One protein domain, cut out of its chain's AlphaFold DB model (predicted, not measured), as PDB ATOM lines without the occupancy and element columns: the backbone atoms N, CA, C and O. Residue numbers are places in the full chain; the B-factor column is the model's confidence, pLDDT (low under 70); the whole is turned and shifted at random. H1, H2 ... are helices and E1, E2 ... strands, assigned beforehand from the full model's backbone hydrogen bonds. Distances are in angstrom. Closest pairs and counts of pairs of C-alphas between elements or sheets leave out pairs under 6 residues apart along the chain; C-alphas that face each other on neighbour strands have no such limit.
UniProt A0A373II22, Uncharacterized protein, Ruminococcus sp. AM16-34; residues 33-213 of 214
ATOM      1  N   GLY A  33     -36.551  30.212  34.392       92.88
ATOM      2  CA  GLY A  33     -35.308  30.806  34.898       92.88
ATOM      3  C   GLY A  33     -34.359  29.779  35.509       92.88
ATOM      4  O   GLY A  33     -33.176  29.780  35.168       92.88
ATOM      5  N   ALA A  34     -34.917  28.868  36.309       92.69
ATOM      6  CA  ALA A  34     -34.191  27.813  37.008       92.69
ATOM      7  C   ALA A  34     -33.813  26.618  36.126       92.69
ATOM      8  O   ALA A  34     -33.041  25.757  36.543       92.69
ATOM      9  N   THR A  35     -34.348  26.535  34.906       92.81
ATOM     10  CA  THR A  35     -34.245  25.309  34.110       92.81
ATOM     11  C   THR A  35     -32.821  24.984  33.689       92.81
ATOM     12  O   THR A  35     -32.038  25.840  33.264       92.81
ATOM     13  N   ARG A  36     -32.528  23.681  33.663       92.06
ATOM     14  CA  ARG A  36     -31.292  23.165  33.077       92.06
ATOM     15  C   ARG A  36     -31.228  23.462  31.582       92.06
ATOM     16  O   ARG A  36     -30.151  23.760  31.077       92.06
ATOM     17  N   ILE A  37     -32.357  23.403  30.870       93.75
ATOM     18  CA  ILE A  37     -32.387  23.709  29.431       93.75
ATOM     19  C   ILE A  37     -31.913  25.136  29.178       93.75
ATOM     20  O   ILE A  37     -31.092  25.345  28.290       93.75
ATOM     21  N   ARG A  38     -32.360  26.118  29.965       94.88
ATOM     22  CA  ARG A  38     -31.904  27.502  29.814       94.88
ATOM     23  C   ARG A  38     -30.389  27.627  29.976       94.88
ATOM     24  O   ARG A  38     -29.760  28.299  29.156       94.88
ATOM     25  N   ALA A  39     -29.815  26.932  30.956       94.56
ATOM     26  CA  ALA A  39     -28.371  26.868  31.155       94.56
ATOM     27  C   ALA A  39     -27.644  26.169  29.999       94.56
ATOM     28  O   ALA A  39     -26.658  26.695  29.493       94.56
ATOM     29  N   MET A  40     -28.165  25.045  29.498       93.56
ATOM     30  CA  MET A  40     -27.634  24.396  28.296       93.56
ATOM     31  C   MET A  40     -27.647  25.353  27.096       93.56
ATOM     32  O   MET A  40     -26.716  25.346  26.294       93.56
ATOM     33  N   LEU A  41     -28.676  26.194  26.969       94.94
ATOM     34  CA  LEU A  41     -28.814  27.135  25.862       94.94
ATOM     35  C   LEU A  41     -27.891  28.356  25.973       94.94
ATOM     36  O   LEU A  41     -27.261  28.711  24.979       94.94
ATOM     37  N   ASN A  42     -27.810  28.997  27.143       96.06
ATOM     38  CA  ASN A  42     -27.175  30.316  27.312       96.06
ATOM     39  C   ASN A  42     -25.994  30.338  28.302       96.06
ATOM     40  O   ASN A  42     -25.321  31.358  28.416       96.06
ATOM     41  N   GLY A  43     -25.715  29.231  28.987       95.12
ATOM     42  CA  GLY A  43     -24.831  29.165  30.152       95.12
ATOM     43  C   GLY A  43     -25.618  29.356  31.450       95.12
ATOM     44  O   GLY A  43     -26.621  30.069  31.472       95.12
ATOM     45  N   ALA A  44     -25.186  28.700  32.529       94.81
ATOM     46  CA  ALA A  44     -25.801  28.871  33.839       94.81
ATOM     47  C   ALA A  44     -25.459  30.248  34.422       94.81
ATOM     48  O   ALA A  44     -24.304  30.676  34.422       94.81
ATOM     49  N   ASP A  45     -26.463  30.913  34.978       94.44
ATOM     50  CA  ASP A  45     -26.354  32.196  35.674       94.44
ATOM     51  C   ASP A  45     -26.987  32.108  37.071       94.44
ATOM     52  O   ASP A  45     -27.278  31.017  37.562       94.44
ATOM     53  N   ASP A  46     -27.164  33.240  37.745       94.56
ATOM     54  CA  ASP A  46     -27.697  33.284  39.115       94.56
ATOM     55  C   ASP A  46     -29.194  32.954  39.208       94.56
ATOM     56  O   ASP A  46     -29.710  32.763  40.304       94.56
ATOM     57  N   LEU A  47     -29.892  32.855  38.071       93.06
ATOM     58  CA  LEU A  47     -31.283  32.403  38.017       93.06
ATOM     59  C   LEU A  47     -31.393  30.887  37.853       93.06
ATOM     60  O   LEU A  47     -32.454  30.328  38.107       93.06
ATOM     61  N   THR A  48     -30.325  30.238  37.390       93.44
ATOM     62  CA  THR A  48     -30.303  28.801  37.119       93.44
ATOM     63  C   THR A  48     -30.224  28.025  38.430       93.44
ATOM     64  O   THR A  48     -29.348  28.305  39.251       93.44
ATOM     65  N   ASP A  49     -31.051  26.992  38.599       92.62
ATOM     66  CA  ASP A  49     -30.840  26.050  39.692       92.62
ATOM     67  C   ASP A  49     -29.608  25.188  39.396       92.62
ATOM     68  O   ASP A  49     -29.529  24.421  38.432       92.62
ATOM     69  N   LYS A  50     -28.608  25.366  40.251       91.81
ATOM     70  CA  LYS A  50     -27.300  24.719  40.183       91.81
ATOM     71  C   LYS A  50     -27.165  23.603  41.218       91.81
ATOM     72  O   LYS A  50     -26.110  22.969  41.295       91.81
ATOM     73  N   GLY A  51     -28.200  23.379  42.023       88.12
ATOM     74  CA  GLY A  51     -28.240  22.357  43.047       88.12
ATOM     75  C   GLY A  51     -28.227  20.945  42.469       88.12
ATOM     76  O   GLY A  51     -28.736  20.667  41.385       88.12
ATOM     77  N   GLU A  52     -27.642  20.035  43.238       87.88
ATOM     78  CA  GLU A  52     -27.717  18.587  42.998       87.88
ATOM     79  C   GLU A  52     -28.514  17.874  44.102       87.88
ATOM     80  O   GLU A  52     -28.812  16.682  44.019       87.88
ATOM     81  N   ASN A  53     -28.876  18.617  45.149       82.88
ATOM     82  CA  ASN A  53     -29.672  18.129  46.264       82.88
ATOM     83  C   ASN A  53     -31.129  18.007  45.826       82.88
ATOM     84  O   ASN A  53     -31.679  18.977  45.322       82.88
ATOM     85  N   ASN A  54     -31.764  16.867  46.105       80.25
ATOM     86  CA  ASN A  54     -33.125  16.537  45.655       80.25
ATOM     87  C   ASN A  54     -33.264  16.341  44.140       80.25
ATOM     88  O   ASN A  54     -34.365  16.467  43.599       80.25
ATOM     89  N   TYR A  55     -32.171  15.975  43.473       88.38
ATOM     90  CA  TYR A  55     -32.195  15.564  42.079       88.38
ATOM     91  C   TYR A  55     -33.127  14.365  41.859       88.38
ATOM     92  O   TYR A  55     -33.169  13.440  42.672       88.38
ATOM     93  N   SER A  56     -33.871  14.357  40.753       89.81
ATOM     94  CA  SER A  56     -34.861  13.322  40.466       89.81
ATOM     95  C   SER A  56     -34.268  11.920  40.493       89.81
ATOM     96  O   SER A  56     -33.336  11.603  39.754       89.81
ATOM     97  N   ASN A  57     -34.892  11.036  41.278       85.62
ATOM     98  CA  ASN A  57     -34.552   9.611  41.320       85.62
ATOM     99  C   ASN A  57     -34.619   8.964  39.925       85.62
ATOM    100  O   ASN A  57     -33.801   8.103  39.605       85.62
ATOM    101  N   ASN A  58     -35.541   9.420  39.070       86.69
ATOM    102  CA  ASN A  58     -35.694   8.940  37.694       86.69
ATOM    103  C   ASN A  58     -34.651   9.511  36.714       86.69
ATOM    104  O   ASN A  58     -34.579   9.080  35.566       86.69
ATOM    105  N   ALA A  59     -33.836  10.469  37.155       85.38
ATOM    106  CA  ALA A  59     -32.680  10.982  36.428       85.38
ATOM    107  C   ALA A  59     -31.362  10.691  37.176       85.38
ATOM    108  O   ALA A  59     -30.313  11.214  36.825       85.38
ATOM    109  N   SER A  60     -31.380   9.825  38.196       79.19
ATOM    110  CA  SER A  60     -30.224   9.556  39.069       79.19
ATOM    111  C   SER A  60     -28.980   9.023  38.347       79.19
ATOM    112  O   SER A  60     -27.879   9.155  38.885       79.19
ATOM    113  N   SER A  61     -29.155   8.469  37.142       78.12
ATOM    114  CA  SER A  61     -28.088   8.019  36.243       78.12
ATOM    115  C   SER A  61     -27.276   9.149  35.610       78.12
ATOM    116  O   SER A  61     -26.257   8.859  34.989       78.12
ATOM    117  N   ASP A  62     -27.734  10.399  35.714       80.88
ATOM    118  CA  ASP A  62     -27.045  11.555  35.146       80.88
ATOM    119  C   ASP A  62     -25.700  11.740  35.836       80.88
ATOM    120  O   ASP A  62     -25.635  11.906  37.058       80.88
ATOM    121  N   VAL A  63     -24.624  11.712  35.052       78.44
ATOM    122  CA  VAL A  63     -23.266  11.891  35.580       78.44
ATOM    123  C   VAL A  63     -23.005  13.373  35.860       78.44
ATOM    124  O   VAL A  63     -22.352  13.707  36.844       78.44
ATOM    125  N   ASN A  64     -23.591  14.267  35.056       80.50
ATOM    126  CA  ASN A  64     -23.469  15.716  35.205       80.50
ATOM    127  C   ASN A  64     -24.766  16.331  35.769       80.50
ATOM    128  O   ASN A  64     -25.613  16.867  35.044       80.50
ATOM    129  N   LYS A  65     -24.969  16.200  37.086       83.25
ATOM    130  CA  LYS A  65     -26.226  16.573  37.765       83.25
ATOM    131  C   LYS A  65     -26.411  18.080  37.932       83.25
ATOM    132  O   LYS A  65     -27.528  18.572  37.767       83.25
ATOM    133  N   SER A  66     -25.362  18.839  38.204       88.00
ATOM    134  CA  SER A  66     -25.501  20.290  38.301       88.00
ATOM    135  C   SER A  66     -25.588  20.950  36.925       88.00
ATOM    136  O   SER A  66     -24.853  20.608  36.000       88.00
ATOM    137  N   ALA A  67     -26.434  21.977  36.803       90.62
ATOM    138  CA  ALA A  67     -26.401  22.878  35.655       90.62
ATOM    139  C   ALA A  67     -25.125  23.750  35.603       90.62
ATOM    140  O   ALA A  67     -24.858  24.337  34.560       90.62
ATOM    141  N   ASN A  68     -24.303  23.792  36.667       90.56
ATOM    142  CA  ASN A  68     -23.014  24.507  36.697       90.56
ATOM    143  C   ASN A  68     -22.019  24.042  35.633       90.56
ATOM    144  O   ASN A  68     -21.087  24.775  35.311       90.56
ATOM    145  N   ILE A  69     -22.204  22.839  35.087       89.06
ATOM    146  CA  ILE A  69     -21.398  22.370  33.958       89.06
ATOM    147  C   ILE A  69     -21.537  23.291  32.741       89.06
ATOM    148  O   ILE A  69     -20.630  23.338  31.912       89.06
ATOM    149  N   TYR A  70     -22.655  24.017  32.631       91.38
ATOM    150  CA  TYR A  70     -22.885  24.988  31.577       91.38
ATOM    151  C   TYR A  70     -22.388  26.359  31.997       91.38
ATOM    152  O   TYR A  70     -22.884  26.999  32.917       91.38
ATOM    153  N   THR A  71     -21.447  26.847  31.224       93.12
ATOM    154  CA  THR A  71     -20.830  28.158  31.301       93.12
ATOM    155  C   THR A  71     -21.170  28.934  30.028       93.12
ATOM    156  O   THR A  71     -21.600  28.343  29.032       93.12
ATOM    157  N   PRO A  72     -20.907  30.248  29.995       93.25
ATOM    158  CA  PRO A  72     -21.005  31.028  28.764       93.25
ATOM    159  C   PRO A  72     -20.109  30.533  27.614       93.25
ATOM    160  O   PRO A  72     -20.305  30.961  26.483       93.25
ATOM    161  N   TYR A  73     -19.137  29.652  27.882       92.88
ATOM    162  CA  TYR A  73     -18.157  29.173  26.902       92.88
ATOM    163  C   TYR A  73     -18.425  27.747  26.391       92.88
ATOM    164  O   TYR A  73     -17.761  27.305  25.459       92.88
ATOM    165  N   ASN A  74     -19.376  27.013  26.980       90.56
ATOM    166  CA  ASN A  74     -19.693  25.625  26.594       90.56
ATOM    167  C   ASN A  74     -21.209  25.335  26.517       90.56
ATOM    168  O   ASN A  74     -21.636  24.179  26.533       90.56
ATOM    169  N   CYS A  75     -22.031  26.378  26.408       92.50
ATOM    170  CA  CYS A  75     -23.461  26.290  26.113       92.50
ATOM    171  C   CYS A  75     -23.734  26.262  24.597       92.50
ATOM    172  O   CYS A  75     -22.841  26.552  23.800       92.50
ATOM    173  N   LEU A  76     -24.969  25.943  24.180       91.88
ATOM    174  CA  LEU A  76     -25.351  25.847  22.761       91.88
ATOM    175  C   LEU A  76     -25.015  27.128  22.007       91.88
ATOM    176  O   LEU A  76     -24.456  27.071  20.912       91.88
ATOM    177  N   PHE A  77     -25.315  28.274  22.612       94.94
ATOM    178  CA  PHE A  77     -25.017  29.569  22.026       94.94
ATOM    179  C   PHE A  77     -23.522  29.752  21.707       94.94
ATOM    180  O   PHE A  77     -23.186  30.244  20.631       94.94
ATOM    181  N   ALA A  78     -22.627  29.278  22.580       95.25
ATOM    182  CA  ALA A  78     -21.178  29.374  22.390       95.25
ATOM    183  C   ALA A  78     -20.655  28.538  21.208       95.25
ATOM    184  O   ALA A  78     -19.536  28.755  20.745       95.25
ATOM    185  N   THR A  79     -21.453  27.591  20.702       91.94
ATOM    186  CA  THR A  79     -21.072  26.739  19.561       91.94
ATOM    187  C   THR A  79     -21.356  27.366  18.201       91.94
ATOM    188  O   THR A  79     -20.930  26.828  17.176       91.94
ATOM    189  N   PHE A  80     -22.084  28.483  18.165       93.75
ATOM    190  CA  PHE A  80     -22.371  29.190  16.921       93.75
ATOM    191  C   PHE A  80     -21.117  29.912  16.401       93.75
ATOM    192  O   PHE A  80     -20.245  30.262  17.194       93.75
ATOM    193  N   PRO A  81     -21.008  30.181  15.088       95.94
ATOM    194  CA  PRO A  81     -19.958  31.054  14.560       95.94
ATOM    195  C   PRO A  81     -19.956  32.418  15.258       95.94
ATOM    196  O   PRO A  81     -21.021  32.914  15.640       95.94
ATOM    197  N   GLN A  82     -18.782  33.032  15.418       95.94
ATOM    198  CA  GLN A  82     -18.640  34.301  16.144       95.94
ATOM    199  C   GLN A  82     -19.512  35.406  15.543       95.94
ATOM    200  O   GLN A  82     -20.125  36.175  16.280       95.94
ATOM    201  N   GLU A  83     -19.645  35.434  14.218       96.25
ATOM    202  CA  GLU A  83     -20.496  36.379  13.497       96.25
ATOM    203  C   GLU A  83     -21.964  36.233  13.905       96.25
ATOM    204  O   GLU A  83     -22.652  37.226  14.130       96.25
ATOM    205  N   LEU A  84     -22.448  34.996  14.063       95.06
ATOM    206  CA  LEU A  84     -23.817  34.735  14.500       95.06
ATOM    207  C   LEU A  84     -23.997  35.026  15.995       95.06
ATOM    208  O   LEU A  84     -25.034  35.549  16.397       95.06
ATOM    209  N   GLN A  85     -22.993  34.729  16.823       96.12
ATOM    210  CA  GLN A  85     -23.028  35.089  18.240       96.12
ATOM    211  C   GLN A  85     -23.118  36.609  18.437       96.12
ATOM    212  O   GLN A  85     -23.886  37.077  19.285       96.12
ATOM    213  N   ALA A  86     -22.360  37.374  17.648       95.75
ATOM    214  CA  ALA A  86     -22.415  38.830  17.640       95.75
ATOM    215  C   ALA A  86     -23.777  39.322  17.133       95.75
ATOM    216  O   ALA A  86     -24.404  40.145  17.782       95.75
ATOM    217  N   ALA A  87     -24.285  38.745  16.043       96.62
ATOM    218  CA  ALA A  87     -25.549  39.166  15.450       96.62
ATOM    219  C   ALA A  87     -26.791  38.830  16.293       96.62
ATOM    220  O   ALA A  87     -27.842  39.408  16.046       96.62
ATOM    221  N   ILE A  88     -26.732  37.891  17.244       96.88
ATOM    222  CA  ILE A  88     -27.877  37.538  18.100       96.88
ATOM    223  C   ILE A  88     -27.935  38.449  19.332       96.88
ATOM    224  O   ILE A  88     -27.059  38.411  20.207       96.88
ATOM    225  N   GLY A  89     -29.032  39.197  19.443       94.38
ATOM    226  CA  GLY A  89     -29.325  40.085  20.567       94.38
ATOM    227  C   GLY A  89     -30.004  39.373  21.740       94.38
ATOM    228  O   GLY A  89     -30.686  38.359  21.573       94.38
ATOM    229  N   LYS A  90     -29.856  39.933  22.946       93.81
ATOM    230  CA  LYS A  90     -30.626  39.496  24.124       93.81
ATOM    231  C   LYS A  90     -32.085  39.930  23.988       93.81
ATOM    232  O   LYS A  90     -32.370  41.070  23.624       93.81
ATOM    233  N   ARG A  91     -33.016  39.048  24.352       90.19
ATOM    234  CA  ARG A  91     -34.457  39.312  24.344       90.19
ATOM    235  C   ARG A  91     -35.037  39.190  25.749       90.19
ATOM    236  O   ARG A  91     -34.712  38.256  26.473       90.19
ATOM    237  N   LYS A  92     -35.964  40.087  26.101       91.38
ATOM    238  CA  LYS A  92     -36.808  39.927  27.295       91.38
ATOM    239  C   LYS A  92     -37.758  38.742  27.097       91.38
ATOM    240  O   LYS A  92     -38.662  38.810  26.263       91.38
ATOM    241  N   VAL A  93     -37.556  37.677  27.864       91.00
ATOM    242  CA  VAL A  93     -38.354  36.445  27.838       91.00
ATOM    243  C   VAL A  93     -39.141  36.355  29.140       91.00
ATOM    244  O   VAL A  93     -38.557  36.267  30.213       91.00
ATOM    245  N   LYS A  94     -40.472  36.417  29.046       90.25
ATOM    246  CA  LYS A  94     -41.381  36.427  30.203       90.25
ATOM    247  C   LYS A  94     -41.933  35.042  30.494       90.25
ATOM    248  O   LYS A  94     -42.530  34.485  29.582       90.25
ATOM    249  N   TYR A  95     -41.824  34.533  31.712       88.62
ATOM    250  CA  TYR A  95     -42.273  33.187  32.088       88.62
ATOM    251  C   TYR A  95     -42.947  33.168  33.459       88.62
ATOM    252  O   TYR A  95     -42.640  34.007  34.308       88.62
ATOM    253  N   ASP A  96     -43.806  32.178  33.685       84.75
ATOM    254  CA  ASP A  96     -44.410  31.948  34.996       84.75
ATOM    255  C   ASP A  96     -43.459  31.140  35.886       84.75
ATOM    256  O   ASP A  96     -43.039  30.028  35.538       84.75
ATOM    257  N   SER A  97     -43.113  31.702  37.044       80.69
ATOM    258  CA  SER A  97     -42.130  31.122  37.956       80.69
ATOM    259  C   SER A  97     -42.723  30.326  39.104       80.69
ATOM    260  O   SER A  97     -41.962  30.045  40.008       80.69
ATOM    261  N   VAL A  98     -44.037  30.061  39.149       70.88
ATOM    262  CA  VAL A  98     -44.673  29.281  40.228       70.88
ATOM    263  C   VAL A  98     -45.826  28.437  39.679       70.88
ATOM    264  O   VAL A  98     -46.640  28.894  38.872       70.88
ATOM    265  N   ASN A  99     -45.922  27.190  40.143       72.75
ATOM    266  CA  ASN A  99     -47.018  26.285  39.800       72.75
ATOM    267  C   ASN A  99     -48.393  26.842  40.235       72.75
ATOM    268  O   ASN A  99     -48.565  27.300  41.361       72.75
ATOM    269  N   ASN A 100     -49.392  26.721  39.357       72.50
ATOM    270  CA  ASN A 100     -50.793  27.112  39.570       72.50
ATOM    271  C   ASN A 100     -51.045  28.584  39.966       72.50
ATOM    272  O   ASN A 100     -52.109  28.904  40.494       72.50
ATOM    273  N   GLN A 101     -50.098  29.493  39.721       74.19
ATOM    274  CA  GLN A 101     -50.220  30.905  40.089       74.19
ATOM    275  C   GLN A 101     -50.018  31.794  38.855       74.19
ATOM    276  O   GLN A 101     -48.897  32.061  38.439       74.19
ATOM    277  N   LYS A 102     -51.124  32.237  38.249       72.69
ATOM    278  CA  LYS A 102     -51.147  32.968  36.966       72.69
ATOM    279  C   LYS A 102     -51.395  34.471  37.147       72.69
ATOM    280  O   LYS A 102     -52.188  35.062  36.418       72.69
ATOM    281  N   ASN A 103     -50.792  35.063  38.173       79.06
ATOM    282  CA  ASN A 103     -50.868  36.497  38.468       79.06
ATOM    283  C   ASN A 103     -49.543  37.190  38.107       79.06
ATOM    284  O   ASN A 103     -48.517  36.535  37.926       79.06
ATOM    285  N   GLU A 104     -49.572  38.517  37.983       81.31
ATOM    286  CA  GLU A 104     -48.403  39.301  37.562       81.31
ATOM    287  C   GLU A 104     -47.202  39.159  38.508       81.31
ATOM    288  O   GLU A 104     -46.065  39.187  38.044       81.31
ATOM    289  N   ASP A 105     -47.429  38.907  39.800       83.25
ATOM    290  CA  ASP A 105     -46.359  38.723  40.795       83.25
ATOM    291  C   ASP A 105     -45.439  37.531  40.471       83.25
ATOM    292  O   ASP A 105     -44.238  37.535  40.785       83.25
ATOM    293  N   ASN A 106     -45.990  36.519  39.795       82.06
ATOM    294  CA  ASN A 106     -45.280  35.312  39.376       82.06
ATOM    295  C   ASN A 106     -44.748  35.382  37.941       82.06
ATOM    296  O   ASN A 106     -44.056  34.461  37.500       82.06
ATOM    297  N   LEU A 107     -44.996  36.488  37.235       87.12
ATOM    298  CA  LEU A 107     -44.432  36.739  35.921       87.12
ATOM    299  C   LEU A 107     -43.003  37.261  36.058       87.12
ATOM    300  O   LEU A 107     -42.756  38.426  36.379       87.12
ATOM    301  N   LYS A 108     -42.030  36.401  35.778       90.06
ATOM    302  CA  LYS A 108     -40.611  36.758  35.798       90.06
ATOM    303  C   LYS A 108     -40.103  37.010  34.391       90.06
ATOM    304  O   LYS A 108     -40.749  36.690  33.395       90.06
ATOM    305  N   THR A 109     -38.939  37.646  34.300       91.06
ATOM    306  CA  THR A 109     -38.298  37.968  33.024       91.06
ATOM    307  C   THR A 109     -36.829  37.575  33.057       91.06
ATOM    308  O   THR A 109     -36.120  37.912  34.001       91.06
ATOM    309  N   THR A 110     -36.364  36.911  32.004       92.81
ATOM    310  CA  THR A 110     -34.941  36.703  31.699       92.81
ATOM    311  C   THR A 110     -34.538  37.513  30.464       92.81
ATOM    312  O   THR A 110     -35.392  37.970  29.701       92.81
ATOM    313  N   ASN A 111     -33.233  37.727  30.271       93.38
ATOM    314  CA  ASN A 111     -32.674  38.395  29.089       93.38
ATOM    315  C   ASN A 111     -31.825  37.399  28.291       93.38
ATOM    316  O   ASN A 111     -30.595  37.461  28.310       93.38
ATOM    317  N   ASP A 112     -32.499  36.463  27.630       95.38
ATOM    318  CA  ASP A 112     -31.865  35.312  26.990       95.38
ATOM    319  C   ASP A 112     -31.550  35.598  25.515       95.38
ATOM    320  O   ASP A 112     -32.285  36.324  24.839       95.38
ATOM    321  N   LYS A 113     -30.452  35.028  25.004       95.81
ATOM    322  CA  LYS A 113     -30.121  35.073  23.569       95.81
ATOM    323  C   LYS A 113     -30.851  33.970  22.803       95.81
ATOM    324  O   LYS A 113     -31.381  34.216  21.723       95.81
ATOM    325  N   LEU A 114     -30.910  32.775  23.391       96.06
ATOM    326  CA  LEU A 114     -31.679  31.632  22.903       96.06
ATOM    327  C   LEU A 114     -32.785  31.290  23.909       96.06
ATOM    328  O   LEU A 114     -32.511  31.169  25.102       96.06
ATOM    329  N   TRP A 115     -34.021  31.080  23.458       94.00
ATOM    330  CA  TRP A 115     -35.130  30.689  24.343       94.00
ATOM    331  C   TRP A 115     -36.032  29.636  23.702       94.00
ATOM    332  O   TRP A 115     -36.119  29.546  22.480       94.00
ATOM    333  N   LEU A 116     -36.720  28.829  24.512       91.75
ATOM    334  CA  LEU A 116     -37.816  27.992  24.012       91.75
ATOM    335  C   LEU A 116     -39.074  28.840  23.832       91.75
ATOM    336  O   LEU A 116     -39.308  29.751  24.616       91.75
ATOM    337  N   PHE A 117     -39.928  28.514  22.870       86.81
ATOM    338  CA  PHE A 117     -41.224  29.189  22.749       86.81
ATOM    339  C   PHE A 117     -42.116  28.913  23.976       86.81
ATOM    340  O   PHE A 117     -42.081  27.810  24.535       86.81
ATOM    341  N   SER A 118     -42.910  29.896  24.418       85.75
ATOM    342  CA  SER A 118     -44.081  29.599  25.261       85.75
ATOM    343  C   SER A 118     -45.165  28.971  24.408       85.75
ATOM    344  O   SER A 118     -45.216  29.195  23.203       85.75
ATOM    345  N   SER A 119     -46.094  28.235  25.003       80.69
ATOM    346  CA  SER A 119     -47.213  27.718  24.208       80.69
ATOM    347  C   SER A 119     -48.138  28.828  23.686       80.69
ATOM    348  O   SER A 119     -48.659  28.666  22.588       80.69
ATOM    349  N   ASN A 120     -48.234  29.999  24.335       78.19
ATOM    350  CA  ASN A 120     -48.884  31.185  23.746       78.19
ATOM    351  C   ASN A 120     -48.200  31.649  22.454       78.19
ATOM    352  O   ASN A 120     -48.840  32.187  21.562       78.19
ATOM    353  N   GLU A 121     -46.883  31.481  22.349       80.19
ATOM    354  CA  GLU A 121     -46.123  31.871  21.165       80.19
ATOM    355  C   GLU A 121     -46.285  30.865  20.013       80.19
ATOM    356  O   GLU A 121     -45.944  31.201  18.878       80.19
ATOM    357  N   VAL A 122     -46.789  29.652  20.283       75.38
ATOM    358  CA  VAL A 122     -46.872  28.580  19.284       75.38
ATOM    359  C   VAL A 122     -48.106  28.714  18.396       75.38
ATOM    360  O   VAL A 122     -47.961  28.597  17.187       75.38
ATOM    361  N   ALA A 123     -49.312  28.932  18.925       70.50
ATOM    362  CA  ALA A 123     -50.511  28.961  18.079       70.50
ATOM    363  C   ALA A 123     -51.635  29.843  18.618       70.50
ATOM    364  O   ALA A 123     -51.753  30.033  19.825       70.50
ATOM    365  N   ASP A 124     -52.496  30.301  17.704       65.50
ATOM    366  CA  ASP A 124     -53.666  31.127  18.027       65.50
ATOM    367  C   ASP A 124     -54.690  30.371  18.901       65.50
ATOM    368  O   ASP A 124     -55.387  30.982  19.708       65.50
ATOM    369  N   MET A 125     -54.796  29.043  18.756       65.88
ATOM    370  CA  MET A 125     -55.715  28.212  19.541       65.88
ATOM    371  C   MET A 125     -55.102  26.840  19.866       65.88
ATOM    372  O   MET A 125     -54.580  26.148  18.987       65.88
ATOM    373  N   ILE A 126     -55.204  26.435  21.140       66.31
ATOM    374  CA  ILE A 126     -54.685  25.176  21.712       66.31
ATOM    375  C   ILE A 126     -55.858  24.438  22.397       66.31
ATOM    376  O   ILE A 126     -56.565  25.030  23.203       66.31
ATOM    377  N   SER A 127     -56.110  23.161  22.063       54.59
ATOM    378  CA  SER A 127     -57.353  22.427  22.422       54.59
ATOM    379  C   SER A 127     -57.316  21.862  23.843       54.59
ATOM    380  O   SER A 127     -58.224  21.142  24.255       54.59
ATOM    381  N   TYR A 128     -56.268  22.158  24.607       58.62
ATOM    382  CA  TYR A 128     -56.083  21.595  25.932       58.62
ATOM    383  C   TYR A 128     -56.481  22.624  26.997       58.62
ATOM    384  O   TYR A 128     -55.778  23.605  27.224       58.62
ATOM    385  N   SER A 129     -57.629  22.397  27.642       53.12
ATOM    386  CA  SER A 129     -58.309  23.326  28.568       53.12
ATOM    387  C   SER A 129     -57.507  23.724  29.815       53.12
ATOM    388  O   SER A 129     -57.836  24.700  30.480       53.12
ATOM    389  N   VAL A 130     -56.428  23.008  30.128       53.53
ATOM    390  CA  VAL A 130     -55.498  23.323  31.231       53.53
ATOM    391  C   VAL A 130     -54.426  24.350  30.841       53.53
ATOM    392  O   VAL A 130     -53.602  24.729  31.675       53.53
ATOM    393  N   TYR A 131     -54.450  24.849  29.601       60.72
ATOM    394  CA  TYR A 131     -53.450  25.758  29.059       60.72
ATOM    395  C   TYR A 131     -53.995  27.170  28.803       60.72
ATOM    396  O   TYR A 131     -54.445  27.508  27.716       60.72
ATOM    397  N   ASN A 132     -53.915  28.019  29.823       56.62
ATOM    398  CA  ASN A 132     -54.039  29.465  29.658       56.62
ATOM    399  C   ASN A 132     -52.977  30.096  30.553       56.62
ATOM    400  O   ASN A 132     -53.191  30.172  31.759       56.62
ATOM    401  N   HIS A 133     -51.810  30.424  30.005       61.47
ATOM    402  CA  HIS A 133     -50.745  31.138  30.718       61.47
ATOM    403  C   HIS A 133     -50.671  32.556  30.148       61.47
ATOM    404  O   HIS A 133     -49.710  32.879  29.457       61.47
ATOM    405  N   PRO A 134     -51.710  33.395  30.345       58.91
ATOM    406  CA  PRO A 134     -51.953  34.610  29.553       58.91
ATOM    407  C   PRO A 134     -50.852  35.674  29.668       58.91
ATOM    408  O   PRO A 134     -50.852  36.644  28.918       58.91
ATOM    409  N   LEU A 135     -49.917  35.499  30.600       64.12
ATOM    410  CA  LEU A 135     -48.856  36.449  30.910       64.12
ATOM    411  C   LEU A 135     -47.555  36.178  30.131       64.12
ATOM    412  O   LEU A 135     -46.688  37.053  30.030       64.12
ATOM    413  N   GLU A 136     -47.418  34.998  29.515       70.44
ATOM    414  CA  GLU A 136     -46.230  34.630  28.747       70.44
ATOM    415  C   GLU A 136     -46.294  35.124  27.295       70.44
ATOM    416  O   GLU A 136     -46.804  34.437  26.409       70.44
ATOM    417  N   GLY A 137     -45.677  36.275  27.027       67.19
ATOM    418  CA  GLY A 137     -45.427  36.760  25.663       67.19
ATOM    419  C   GLY A 137     -46.693  37.082  24.860       67.19
ATOM    420  O   GLY A 137     -47.781  37.241  25.403       67.19
ATOM    421  N   SER A 138     -46.534  37.226  23.546       68.81
ATOM    422  CA  SER A 138     -47.630  37.433  22.597       68.81
ATOM    423  C   SER A 138     -47.517  36.429  21.455       68.81
ATOM    424  O   SER A 138     -46.419  35.976  21.126       68.81
ATOM    425  N   VAL A 139     -48.655  36.066  20.858       65.88
ATOM    426  CA  VAL A 139     -48.695  35.057  19.795       65.88
ATOM    427  C   VAL A 139     -47.835  35.511  18.617       65.88
ATOM    428  O   VAL A 139     -48.090  36.547  17.996       65.88
ATOM    429  N   TYR A 140     -46.825  34.716  18.265       62.19
ATOM    430  CA  TYR A 140     -46.212  34.839  16.953       62.19
ATOM    431  C   TYR A 140     -47.175  34.217  15.959       62.19
ATOM    432  O   TYR A 140     -47.386  33.010  15.984       62.19
ATOM    433  N   LYS A 141     -47.754  35.038  15.082       55.53
ATOM    434  CA  LYS A 141     -48.706  34.614  14.047       55.53
ATOM    435  C   LYS A 141     -48.038  33.628  13.072       55.53
ATOM    436  O   LYS A 141     -47.538  34.018  12.020       55.53
ATOM    437  N   LYS A 142     -47.937  32.358  13.461       58.28
ATOM    438  CA  LYS A 142     -47.256  31.287  12.718       58.28
ATOM    439  C   LYS A 142     -48.164  30.080  12.508       58.28
ATOM    440  O   LYS A 142     -48.173  29.542  11.403       58.28
ATOM    441  N   PHE A 143     -48.956  29.691  13.511       59.09
ATOM    442  CA  PHE A 143     -49.872  28.551  13.421       59.09
ATOM    443  C   PHE A 143     -51.278  28.920  13.903       59.09
ATOM    444  O   PHE A 143     -51.454  29.463  14.989       59.09
ATOM    445  N   LYS A 144     -52.288  28.583  13.094       60.84
ATOM    446  CA  LYS A 144     -53.697  28.826  13.430       60.84
ATOM    447  C   LYS A 144     -54.191  27.876  14.535       60.84
ATOM    448  O   LYS A 144     -54.965  28.289  15.389       60.84
ATOM    449  N   TYR A 145     -53.722  26.620  14.531       65.56
ATOM    450  CA  TYR A 145     -54.149  25.549  15.444       65.56
ATOM    451  C   TYR A 145     -53.022  24.537  15.709       65.56
ATOM    452  O   TYR A 145     -52.172  24.331  14.840       65.56
ATOM    453  N   THR A 146     -53.066  23.846  16.854       60.47
ATOM    454  CA  THR A 146     -52.126  22.761  17.230       60.47
ATOM    455  C   THR A 146     -52.799  21.419  17.548       60.47
ATOM    456  O   THR A 146     -52.201  20.567  18.184       60.47
ATOM    457  N   PHE A 147     -54.044  21.175  17.141       65.56
ATOM    458  CA  PHE A 147     -54.784  19.982  17.590       65.56
ATOM    459  C   PHE A 147     -54.411  18.705  16.836       65.56
ATOM    460  O   PHE A 147     -54.035  18.737  15.663       65.56
ATOM    461  N   GLU A 148     -54.599  17.566  17.499       56.91
ATOM    462  CA  GLU A 148     -54.547  16.262  16.848       56.91
ATOM    463  C   GLU A 148     -55.752  16.085  15.904       56.91
ATOM    464  O   GLU A 148     -56.862  16.516  16.210       56.91
ATOM    465  N   GLY A 149     -55.538  15.477  14.731       53.47
ATOM    466  CA  GLY A 149     -56.625  15.099  13.815       53.47
ATOM    467  C   GLY A 149     -57.155  16.182  12.862       53.47
ATOM    468  O   GLY A 149     -58.036  15.879  12.064       53.47
ATOM    469  N   VAL A 150     -56.620  17.410  12.871       56.00
ATOM    470  CA  VAL A 150     -57.018  18.454  11.903       56.00
ATOM    471  C   VAL A 150     -56.102  18.434  10.678       56.00
ATOM    472  O   VAL A 150     -54.882  18.499  10.806       56.00
ATOM    473  N   GLU A 151     -56.695  18.397   9.482       48.25
ATOM    474  CA  GLU A 151     -56.023  18.254   8.175       48.25
ATOM    475  C   GLU A 151     -55.011  19.379   7.853       48.25
ATOM    476  O   GLU A 151     -54.113  19.209   7.033       48.25
ATOM    477  N   TYR A 152     -55.085  20.504   8.574       48.84
ATOM    478  CA  TYR A 152     -54.180  21.656   8.449       48.84
ATOM    479  C   TYR A 152     -53.301  21.908   9.683       48.84
ATOM    480  O   TYR A 152     -52.606  22.927   9.743       48.84
ATOM    481  N   ALA A 153     -53.304  21.005  10.671       50.28
ATOM    482  CA  ALA A 153     -52.290  21.019  11.716       50.28
ATOM    483  C   ALA A 153     -50.948  20.703  11.043       50.28
ATOM    484  O   ALA A 153     -50.683  19.564  10.653       50.28
ATOM    485  N   ARG A 154     -50.103  21.720  10.838       50.09
ATOM    486  CA  ARG A 154     -48.734  21.494  10.363       50.09
ATOM    487  C   ARG A 154     -48.016  20.672  11.426       50.09
ATOM    488  O   ARG A 154     -47.582  21.211  12.438       50.09
ATOM    489  N   ARG A 155     -47.920  19.364  11.185       53.09
ATOM    490  CA  ARG A 155     -47.179  18.418  12.016       53.09
ATOM    491  C   ARG A 155     -45.701  18.787  11.919       53.09
ATOM    492  O   ARG A 155     -45.142  18.693  10.822       53.09
ATOM    493  N   PRO A 156     -45.043  19.211  13.005       48.59
ATOM    494  CA  PRO A 156     -43.609  19.416  12.980       48.59
ATOM    495  C   PRO A 156     -42.925  18.046  12.993       48.59
ATOM    496  O   PRO A 156     -42.455  17.636  14.041       48.59
ATOM    497  N   CYS A 157     -42.935  17.308  11.873       51.31
ATOM    498  CA  CYS A 157     -41.870  16.386  11.447       51.31
ATOM    499  C   CYS A 157     -42.324  15.328  10.436       51.31
ATOM    500  O   CYS A 157     -43.003  14.370  10.785       51.31
ATOM    501  N   ILE A 158     -41.781  15.421   9.225       45.25
ATOM    502  CA  ILE A 158     -40.987  14.341   8.627       45.25
ATOM    503  C   ILE A 158     -39.869  15.052   7.857       45.25
ATOM    504  O   ILE A 158     -40.162  15.843   6.963       45.25
ATOM    505  N   ALA A 159     -38.602  14.825   8.211       44.28
ATOM    506  CA  ALA A 159     -37.492  15.178   7.331       44.28
ATOM    507  C   ALA A 159     -37.131  13.909   6.559       44.28
ATOM    508  O   ALA A 159     -36.464  13.022   7.088       44.28
ATOM    509  N   ASN A 160     -37.633  13.792   5.329       42.44
ATOM    510  CA  ASN A 160     -37.169  12.741   4.432       42.44
ATOM    511  C   ASN A 160     -35.729  13.083   4.042       42.44
ATOM    512  O   ASN A 160     -35.484  14.130   3.441       42.44
ATOM    513  N   SER A 161     -34.776  12.225   4.400       40.53
ATOM    514  CA  SER A 161     -33.443  12.306   3.812       40.53
ATOM    515  C   SER A 161     -33.561  12.031   2.312       40.53
ATOM    516  O   SER A 161     -34.082  10.994   1.912       40.53
ATOM    517  N   ILE A 162     -33.076  12.952   1.477       48.62
ATOM    518  CA  ILE A 162     -32.998  12.756   0.017       48.62
ATOM    519  C   ILE A 162     -31.922  11.693  -0.316       48.62
ATOM    520  O   ILE A 162     -31.892  11.160  -1.420       48.62
ATOM    521  N   THR A 163     -31.050  11.347   0.641       44.12
ATOM    522  CA  THR A 163     -29.816  10.574   0.420       44.12
ATOM    523  C   THR A 163     -29.659   9.332   1.310       44.12
ATOM    524  O   THR A 163     -28.590   8.726   1.310       44.12
ATOM    525  N   GLY A 164     -30.683   8.890   2.054       43.41
ATOM    526  CA  GLY A 164     -30.581   7.656   2.848       43.41
ATOM    527  C   GLY A 164     -31.882   7.165   3.492       43.41
ATOM    528  O   GLY A 164     -32.851   7.906   3.605       43.41
ATOM    529  N   ASN A 165     -31.874   5.917   3.980       44.91
ATOM    530  CA  ASN A 165     -33.018   5.218   4.602       44.91
ATOM    531  C   ASN A 165     -33.432   5.746   6.000       44.91
ATOM    532  O   ASN A 165     -34.143   5.062   6.735       44.91
ATOM    533  N   ALA A 166     -32.988   6.938   6.405       43.94
ATOM    534  CA  ALA A 166     -33.307   7.505   7.712       43.94
ATOM    535  C   ALA A 166     -34.560   8.391   7.627       43.94
ATOM    536  O   ALA A 166     -34.504   9.527   7.155       43.94
ATOM    537  N   ILE A 167     -35.689   7.875   8.119       49.41
ATOM    538  CA  ILE A 167     -36.904   8.662   8.363       49.41
ATOM    539  C   ILE A 167     -36.750   9.314   9.742       49.41
ATOM    540  O   ILE A 167     -37.057   8.714  10.773       49.41
ATOM    541  N   GLY A 168     -36.220  10.537   9.771       50.53
ATOM    542  CA  GLY A 168     -36.083  11.320  10.997       50.53
ATOM    543  C   GLY A 168     -37.405  11.987  11.384       50.53
ATOM    544  O   GLY A 168     -38.021  12.688  10.576       50.53
ATOM    545  N   GLY A 169     -37.838  11.787  12.630       54.00
ATOM    546  CA  GLY A 169     -39.046  12.390  13.191       54.00
ATOM    547  C   GLY A 169     -38.796  12.977  14.575       54.00
ATOM    548  O   GLY A 169     -38.041  12.430  15.372       54.00
ATOM    549  N   PHE A 170     -39.454  14.088  14.868       64.62
ATOM    550  CA  PHE A 170     -39.443  14.721  16.176       64.62
ATOM    551  C   PHE A 170     -40.473  14.045  17.090       64.62
ATOM    552  O   PHE A 170     -41.643  13.933  16.735       64.62
ATOM    553  N   PHE A 171     -40.049  13.567  18.261       70.50
ATOM    554  CA  PHE A 171     -40.956  12.950  19.237       70.50
ATOM    555  C   PHE A 171     -41.712  14.001  20.067       70.50
ATOM    556  O   PHE A 171     -42.925  13.902  20.255       70.50
ATOM    557  N   GLY A 172     -40.998  15.036  20.510       78.19
ATOM    558  CA  GLY A 172     -41.561  16.198  21.185       78.19
ATOM    559  C   GLY A 172     -40.483  17.195  21.620       78.19
ATOM    560  O   GLY A 172     -39.299  16.847  21.627       78.19
ATOM    561  N   ALA A 173     -40.876  18.432  21.941       85.50
ATOM    562  CA  ALA A 173     -39.984  19.526  22.349       85.50
ATOM    563  C   ALA A 173     -40.517  20.153  23.608       85.50
ATOM    564  O   ALA A 173     -41.717  20.411  23.714       85.50
ATOM    565  N   TRP A 174     -39.603  20.529  24.482       90.75
ATOM    566  CA  TRP A 174     -39.946  21.399  25.582       90.75
ATOM    567  C   TRP A 174     -40.466  22.752  25.118       90.75
ATOM    568  O   TRP A 174     -39.984  23.342  24.147       90.75
ATOM    569  N   LEU A 175     -41.418  23.257  25.888       89.25
ATOM    570  CA  LEU A 175     -41.777  24.661  25.929       89.25
ATOM    571  C   LEU A 175     -41.210  25.256  27.216       89.25
ATOM    572  O   LEU A 175     -40.969  24.550  28.198       89.25
ATOM    573  N   ARG A 176     -40.995  26.571  27.233       91.00
ATOM    574  CA  ARG A 176     -40.614  27.252  28.484       91.00
ATOM    575  C   ARG A 176     -41.781  27.393  29.466       91.00
ATOM    576  O   ARG A 176     -41.543  27.692  30.628       91.00
ATOM    577  N   SER A 177     -43.013  27.184  28.996       87.00
ATOM    578  CA  SER A 177     -44.222  27.284  29.811       87.00
ATOM    579  C   SER A 177     -44.317  26.144  30.833       87.00
ATOM    580  O   SER A 177     -44.268  24.960  30.485       87.00
ATOM    581  N   SER A 178     -44.530  26.508  32.094       84.38
ATOM    582  CA  SER A 178     -44.812  25.573  33.190       84.38
ATOM    583  C   SER A 178     -46.218  24.964  33.059       84.38
ATOM    584  O   SER A 178     -47.115  25.573  32.484       84.38
ATOM    585  N   TYR A 179     -46.447  23.762  33.599       84.31
ATOM    586  CA  TYR A 179     -47.795  23.186  33.702       84.31
ATOM    587  C   TYR A 179     -48.424  23.562  35.045       84.31
ATOM    588  O   TYR A 179     -47.950  23.129  36.090       84.31
ATOM    589  N   GLY A 180     -49.523  24.321  35.018       78.50
ATOM    590  CA  GLY A 180     -50.156  24.834  36.239       78.50
ATOM    591  C   GLY A 180     -50.889  23.807  37.112       78.50
ATOM    592  O   GLY A 180     -51.276  24.143  38.219       78.50
ATOM    593  N   GLY A 181     -51.126  22.575  36.650       78.88
ATOM    594  CA  GLY A 181     -51.872  21.590  37.447       78.88
ATOM    595  C   GLY A 181     -51.019  20.791  38.437       78.88
ATOM    596  O   GLY A 181     -51.558  20.232  39.384       78.88
ATOM    597  N   LEU A 182     -49.709  20.681  38.202       87.31
ATOM    598  CA  LEU A 182     -48.794  19.791  38.926       87.31
ATOM    599  C   LEU A 182     -47.367  20.329  38.808       87.31
ATOM    600  O   LEU A 182     -46.884  20.510  37.689       87.31
ATOM    601  N   ASN A 183     -46.677  20.512  39.938       89.12
ATOM    602  CA  ASN A 183     -45.345  21.117  39.933       89.12
ATOM    603  C   ASN A 183     -44.287  20.214  39.294       89.12
ATOM    604  O   ASN A 183     -43.282  20.690  38.801       89.12
ATOM    605  N   GLN A 184     -44.515  18.911  39.214       91.38
ATOM    606  CA  GLN A 184     -43.608  17.989  38.544       91.38
ATOM    607  C   GLN A 184     -43.730  17.984  37.014       91.38
ATOM    608  O   GLN A 184     -42.978  17.267  36.354       91.38
ATOM    609  N   LYS A 185     -44.689  18.717  36.429       90.38
ATOM    610  CA  LYS A 185     -44.966  18.681  34.986       90.38
ATOM    611  C   LYS A 185     -44.620  19.986  34.282       90.38
ATOM    612  O   LYS A 185     -44.721  21.068  34.836       90.38
ATOM    613  N   VAL A 186     -44.277  19.887  33.011       89.38
ATOM    614  CA  VAL A 186     -43.920  21.004  32.132       89.38
ATOM    615  C   VAL A 186     -44.605  20.786  30.798       89.38
ATOM    616  O   VAL A 186     -44.913  19.646  30.435       89.38
ATOM    617  N   LEU A 187     -44.867  21.862  30.069       88.69
ATOM    618  CA  LEU A 187     -45.497  21.768  28.767       88.69
ATOM    619  C   LEU A 187     -44.497  21.426  27.666       88.69
ATOM    620  O   LEU A 187     -43.334  21.829  27.677       88.69
ATOM    621  N   MET A 188     -44.983  20.666  26.697       87.31
ATOM    622  CA  MET A 188     -44.212  20.223  25.548       87.31
ATOM    623  C   MET A 188     -45.090  20.186  24.300       87.31
ATOM    624  O   MET A 188     -46.307  20.020  24.394       87.31
ATOM    625  N   LEU A 189     -44.474  20.344  23.134       82.12
ATOM    626  CA  LEU A 189     -45.099  20.066  21.844       82.12
ATOM    627  C   LEU A 189     -44.870  18.608  21.486       82.12
ATOM    628  O   LEU A 189     -43.722  18.185  21.385       82.12
ATOM    629  N   GLY A 190     -45.941  17.860  21.255       75.75
ATOM    630  CA  GLY A 190     -45.868  16.490  20.765       75.75
ATOM    631  C   GLY A 190     -45.607  16.412  19.259       75.75
ATOM    632  O   GLY A 190     -45.836  17.365  18.511       75.75
ATOM    633  N   LYS A 191     -45.197  15.225  18.798       68.94
ATOM    634  CA  LYS A 191     -44.947  14.871  17.387       68.94
ATOM    635  C   LYS A 191     -46.011  15.364  16.394       68.94
ATOM    636  O   LYS A 191     -45.681  15.802  15.294       68.94
ATOM    637  N   ALA A 192     -47.290  15.288  16.764       60.84
ATOM    638  CA  ALA A 192     -48.411  15.669  15.901       60.84
ATOM    639  C   ALA A 192     -48.758  17.173  15.944       60.84
ATOM    640  O   ALA A 192     -49.708  17.590  15.289       60.84
ATOM    641  N   GLY A 193     -48.008  17.979  16.704       66.56
ATOM    642  CA  GLY A 193     -48.300  19.386  16.963       66.56
ATOM    643  C   GLY A 193     -49.010  19.736  18.284       66.56
ATOM    644  O   GLY A 193     -48.890  20.905  18.651       66.56
ATOM    645  N   PRO A 194     -49.690  18.834  19.037       74.44
ATOM    646  CA  PRO A 194     -50.427  19.258  20.224       74.44
ATOM    647  C   PRO A 194     -49.510  19.633  21.371       74.44
ATOM    648  O   PRO A 194     -48.511  18.968  21.645       74.44
ATOM    649  N   VAL A 195     -49.903  20.690  22.076       79.69
ATOM    650  CA  VAL A 195     -49.348  21.006  23.388       79.69
ATOM    651  C   VAL A 195     -49.881  19.982  24.384       79.69
ATOM    652  O   VAL A 195     -51.089  19.772  24.492       79.69
ATOM    653  N   SER A 196     -48.974  19.353  25.117       82.50
ATOM    654  CA  SER A 196     -49.256  18.398  26.185       82.50
ATOM    655  C   SER A 196     -48.377  18.708  27.396       82.50
ATOM    656  O   SER A 196     -47.590  19.654  27.367       82.50
ATOM    657  N   SER A 197     -48.497  17.931  28.472       87.44
ATOM    658  CA  SER A 197     -47.607  18.028  29.628       87.44
ATOM    659  C   SER A 197     -46.862  16.726  29.891       87.44
ATOM    660  O   SER A 197     -47.383  15.627  29.707       87.44
ATOM    661  N   SER A 198     -45.621  16.849  30.348       90.94
ATOM    662  CA  SER A 198     -44.780  15.718  30.728       90.94
ATOM    663  C   SER A 198     -43.984  16.031  31.985       90.94
ATOM    664  O   SER A 198     -43.849  17.194  32.351       90.94
ATOM    665  N   ASN A 199     -43.486  15.005  32.671       92.44
ATOM    666  CA  ASN A 199     -42.689  15.220  33.875       92.44
ATOM    667  C   ASN A 199     -41.358  15.914  33.542       92.44
ATOM    668  O   ASN A 199     -40.730  15.576  32.540       92.44
ATOM    669  N   ALA A 200     -40.906  16.828  34.400       91.94
ATOM    670  CA  ALA A 200     -39.719  17.656  34.176       91.94
ATOM    671  C   ALA A 200     -38.413  16.852  34.002       91.94
ATOM    672  O   ALA A 200     -37.476  17.329  33.357       91.94
ATOM    673  N   TYR A 201     -38.354  15.631  34.550       89.88
ATOM    674  CA  TYR A 201     -37.211  14.722  34.412       89.88
ATOM    675  C   TYR A 201     -37.119  14.005  33.056       89.88
ATOM    676  O   TYR A 201     -36.092  13.384  32.775       89.88
ATOM    677  N   TYR A 202     -38.179  14.012  32.242       89.31
ATOM    678  CA  TYR A 202     -38.145  13.325  30.955       89.31
ATOM    679  C   TYR A 202     -37.207  14.016  29.972       89.31
ATOM    680  O   TYR A 202     -36.728  15.127  30.181       89.31
ATOM    681  N   THR A 203     -36.961  13.333  28.866       86.62
ATOM    682  CA  THR A 203     -36.151  13.841  27.776       86.62
ATOM    683  C   THR A 203     -37.042  14.211  26.603       86.62
ATOM    684  O   THR A 203     -37.680  13.340  26.014       86.62
ATOM    685  N   TYR A 204     -37.004  15.480  26.209       85.12
ATOM    686  CA  TYR A 204     -37.585  15.950  24.954       85.12
ATOM    687  C   TYR A 204     -36.592  16.853  24.229       85.12
ATOM    688  O   TYR A 204     -35.676  17.408  24.830       85.12
ATOM    689  N   GLY A 205     -36.766  16.991  22.916       83.50
ATOM    690  CA  GLY A 205     -35.936  17.877  22.113       83.50
ATOM    691  C   GLY A 205     -36.095  19.348  22.504       83.50
ATOM    692  O   GLY A 205     -36.949  19.736  23.304       83.50
ATOM    693  N   VAL A 206     -35.282  20.194  21.881       85.69
ATOM    694  CA  VAL A 206     -35.371  21.649  22.020       85.69
ATOM    695  C   VAL A 206     -35.605  22.285  20.655       85.69
ATOM    696  O   VAL A 206     -34.960  21.923  19.674       85.69
ATOM    697  N   SER A 207     -36.538  23.234  20.591       81.31
ATOM    698  CA  SER A 207     -36.774  24.083  19.421       81.31
ATOM    699  C   SER A 207     -36.638  25.533  19.861       81.31
ATOM    700  O   SER A 207     -37.530  26.073  20.515       81.31
ATOM    701  N   VAL A 208     -35.500  26.141  19.536       85.19
ATOM    702  CA  VAL A 208     -35.106  27.446  20.073       85.19
ATOM    703  C   VAL A 208     -35.485  28.592  19.138       85.19
ATOM    704  O   VAL A 208     -35.400  28.478  17.916       85.19
ATOM    705  N   GLY A 209     -35.891  29.712  19.723       88.12
ATOM    706  CA  GLY A 209     -35.976  31.012  19.077       88.12
ATOM    707  C   GLY A 209     -34.741  31.861  19.381       88.12
ATOM    708  O   GLY A 209     -34.123  31.721  20.435       88.12
ATOM    709  N   PHE A 210     -34.408  32.751  18.448       91.94
ATOM    710  CA  PHE A 210     -33.460  33.848  18.631       91.94
ATOM    711  C   PHE A 210     -33.958  35.082  17.863       91.94
ATOM    712  O   PHE A 210     -34.815  34.980  16.978       91.94
ATOM    713  N   THR A 211     -33.436  36.259  18.195       90.25
ATOM    714  CA  THR A 211     -33.614  37.478  17.394       90.25
ATOM    715  C   THR A 211     -32.266  38.101  17.096       90.25
ATOM    716  O   THR A 211     -31.356  38.018  17.919       90.25
ATOM    717  N   LEU A 212     -32.157  38.749  15.939       91.94
ATOM    718  CA  LEU A 212     -30.990  39.566  15.638       91.94
ATOM    719  C   LEU A 212     -30.943  40.786  16.567       91.94
ATOM    720  O   LEU A 212     -31.993  41.294  16.977       91.94
ATOM    721  N   GLU A 213     -29.732  41.211  16.910       86.31
ATOM    722  CA  GLU A 213     -29.458  42.476  17.578       86.31
ATOM    723  C   GLU A 213     -30.041  43.616  16.730       86.31
ATOM    724  O   GLU A 213     -29.984  43.587  15.498       86.31
TER     725      GLU A 213
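What this domain is: This is residues 33 to 213 of the 214 residues of an uncharacterized protein of Ruminococcus sp. AM16-34 (UniProt A0A373II22). With little regular structure, long loops lie about a small, strongly twisted sheet, E3-E4-E5, with short H4 over one face. Hairpin E1-E2 and short H1 to H3 lie towards one side; residues 161 to 166 stick out. The 181 printed residues, 51 in named elements, are mixed in class: H1 H2 H3 E1 E2 H4 E3 E4 E5, both sheets antiparallel. The whole is compact, radius of gyration of the C-alphas 16.9 A, spanning 46 by 44 by 39 A.

Where its parts are: H1, residues 36 to 42, begins at C-alpha 36 (-31.292, 23.165, 33.077). H2 is 76 to 79, H3 82 to 87, E1 91 to 96 (16.3 A), E2 107 to 112, H4 119 to 122, E3 172 to 178 (15.6 A), E4 185 to 190, E5 195 to 199, ending at C-alpha 199 (-42.689, 15.220, 33.875).

How they stand to each other: H1 touches H2, closest C-alphas Leu 41 and Leu 76, 4.8 A. Within hydrogen-bond range are N 93 and O 110, 2.9 A, in E1-E2, and N 173 and O 189, 2.9 A, and N 188 and O 196, 2.9 A, in the meander E3 E4 E5, antiparallel neighbours in turn. H4 is on this sheet, height 8.9 A. H1 and H3 have every O i to N i+4 pair within range; H2 and H4 are too short.

The domain as a whole: The printed part has no cut; links H1 to H2 and H4 to E3 are long. pLDDT is under 70 in residues 124 to 135, 137 to 170 and 191 to 193.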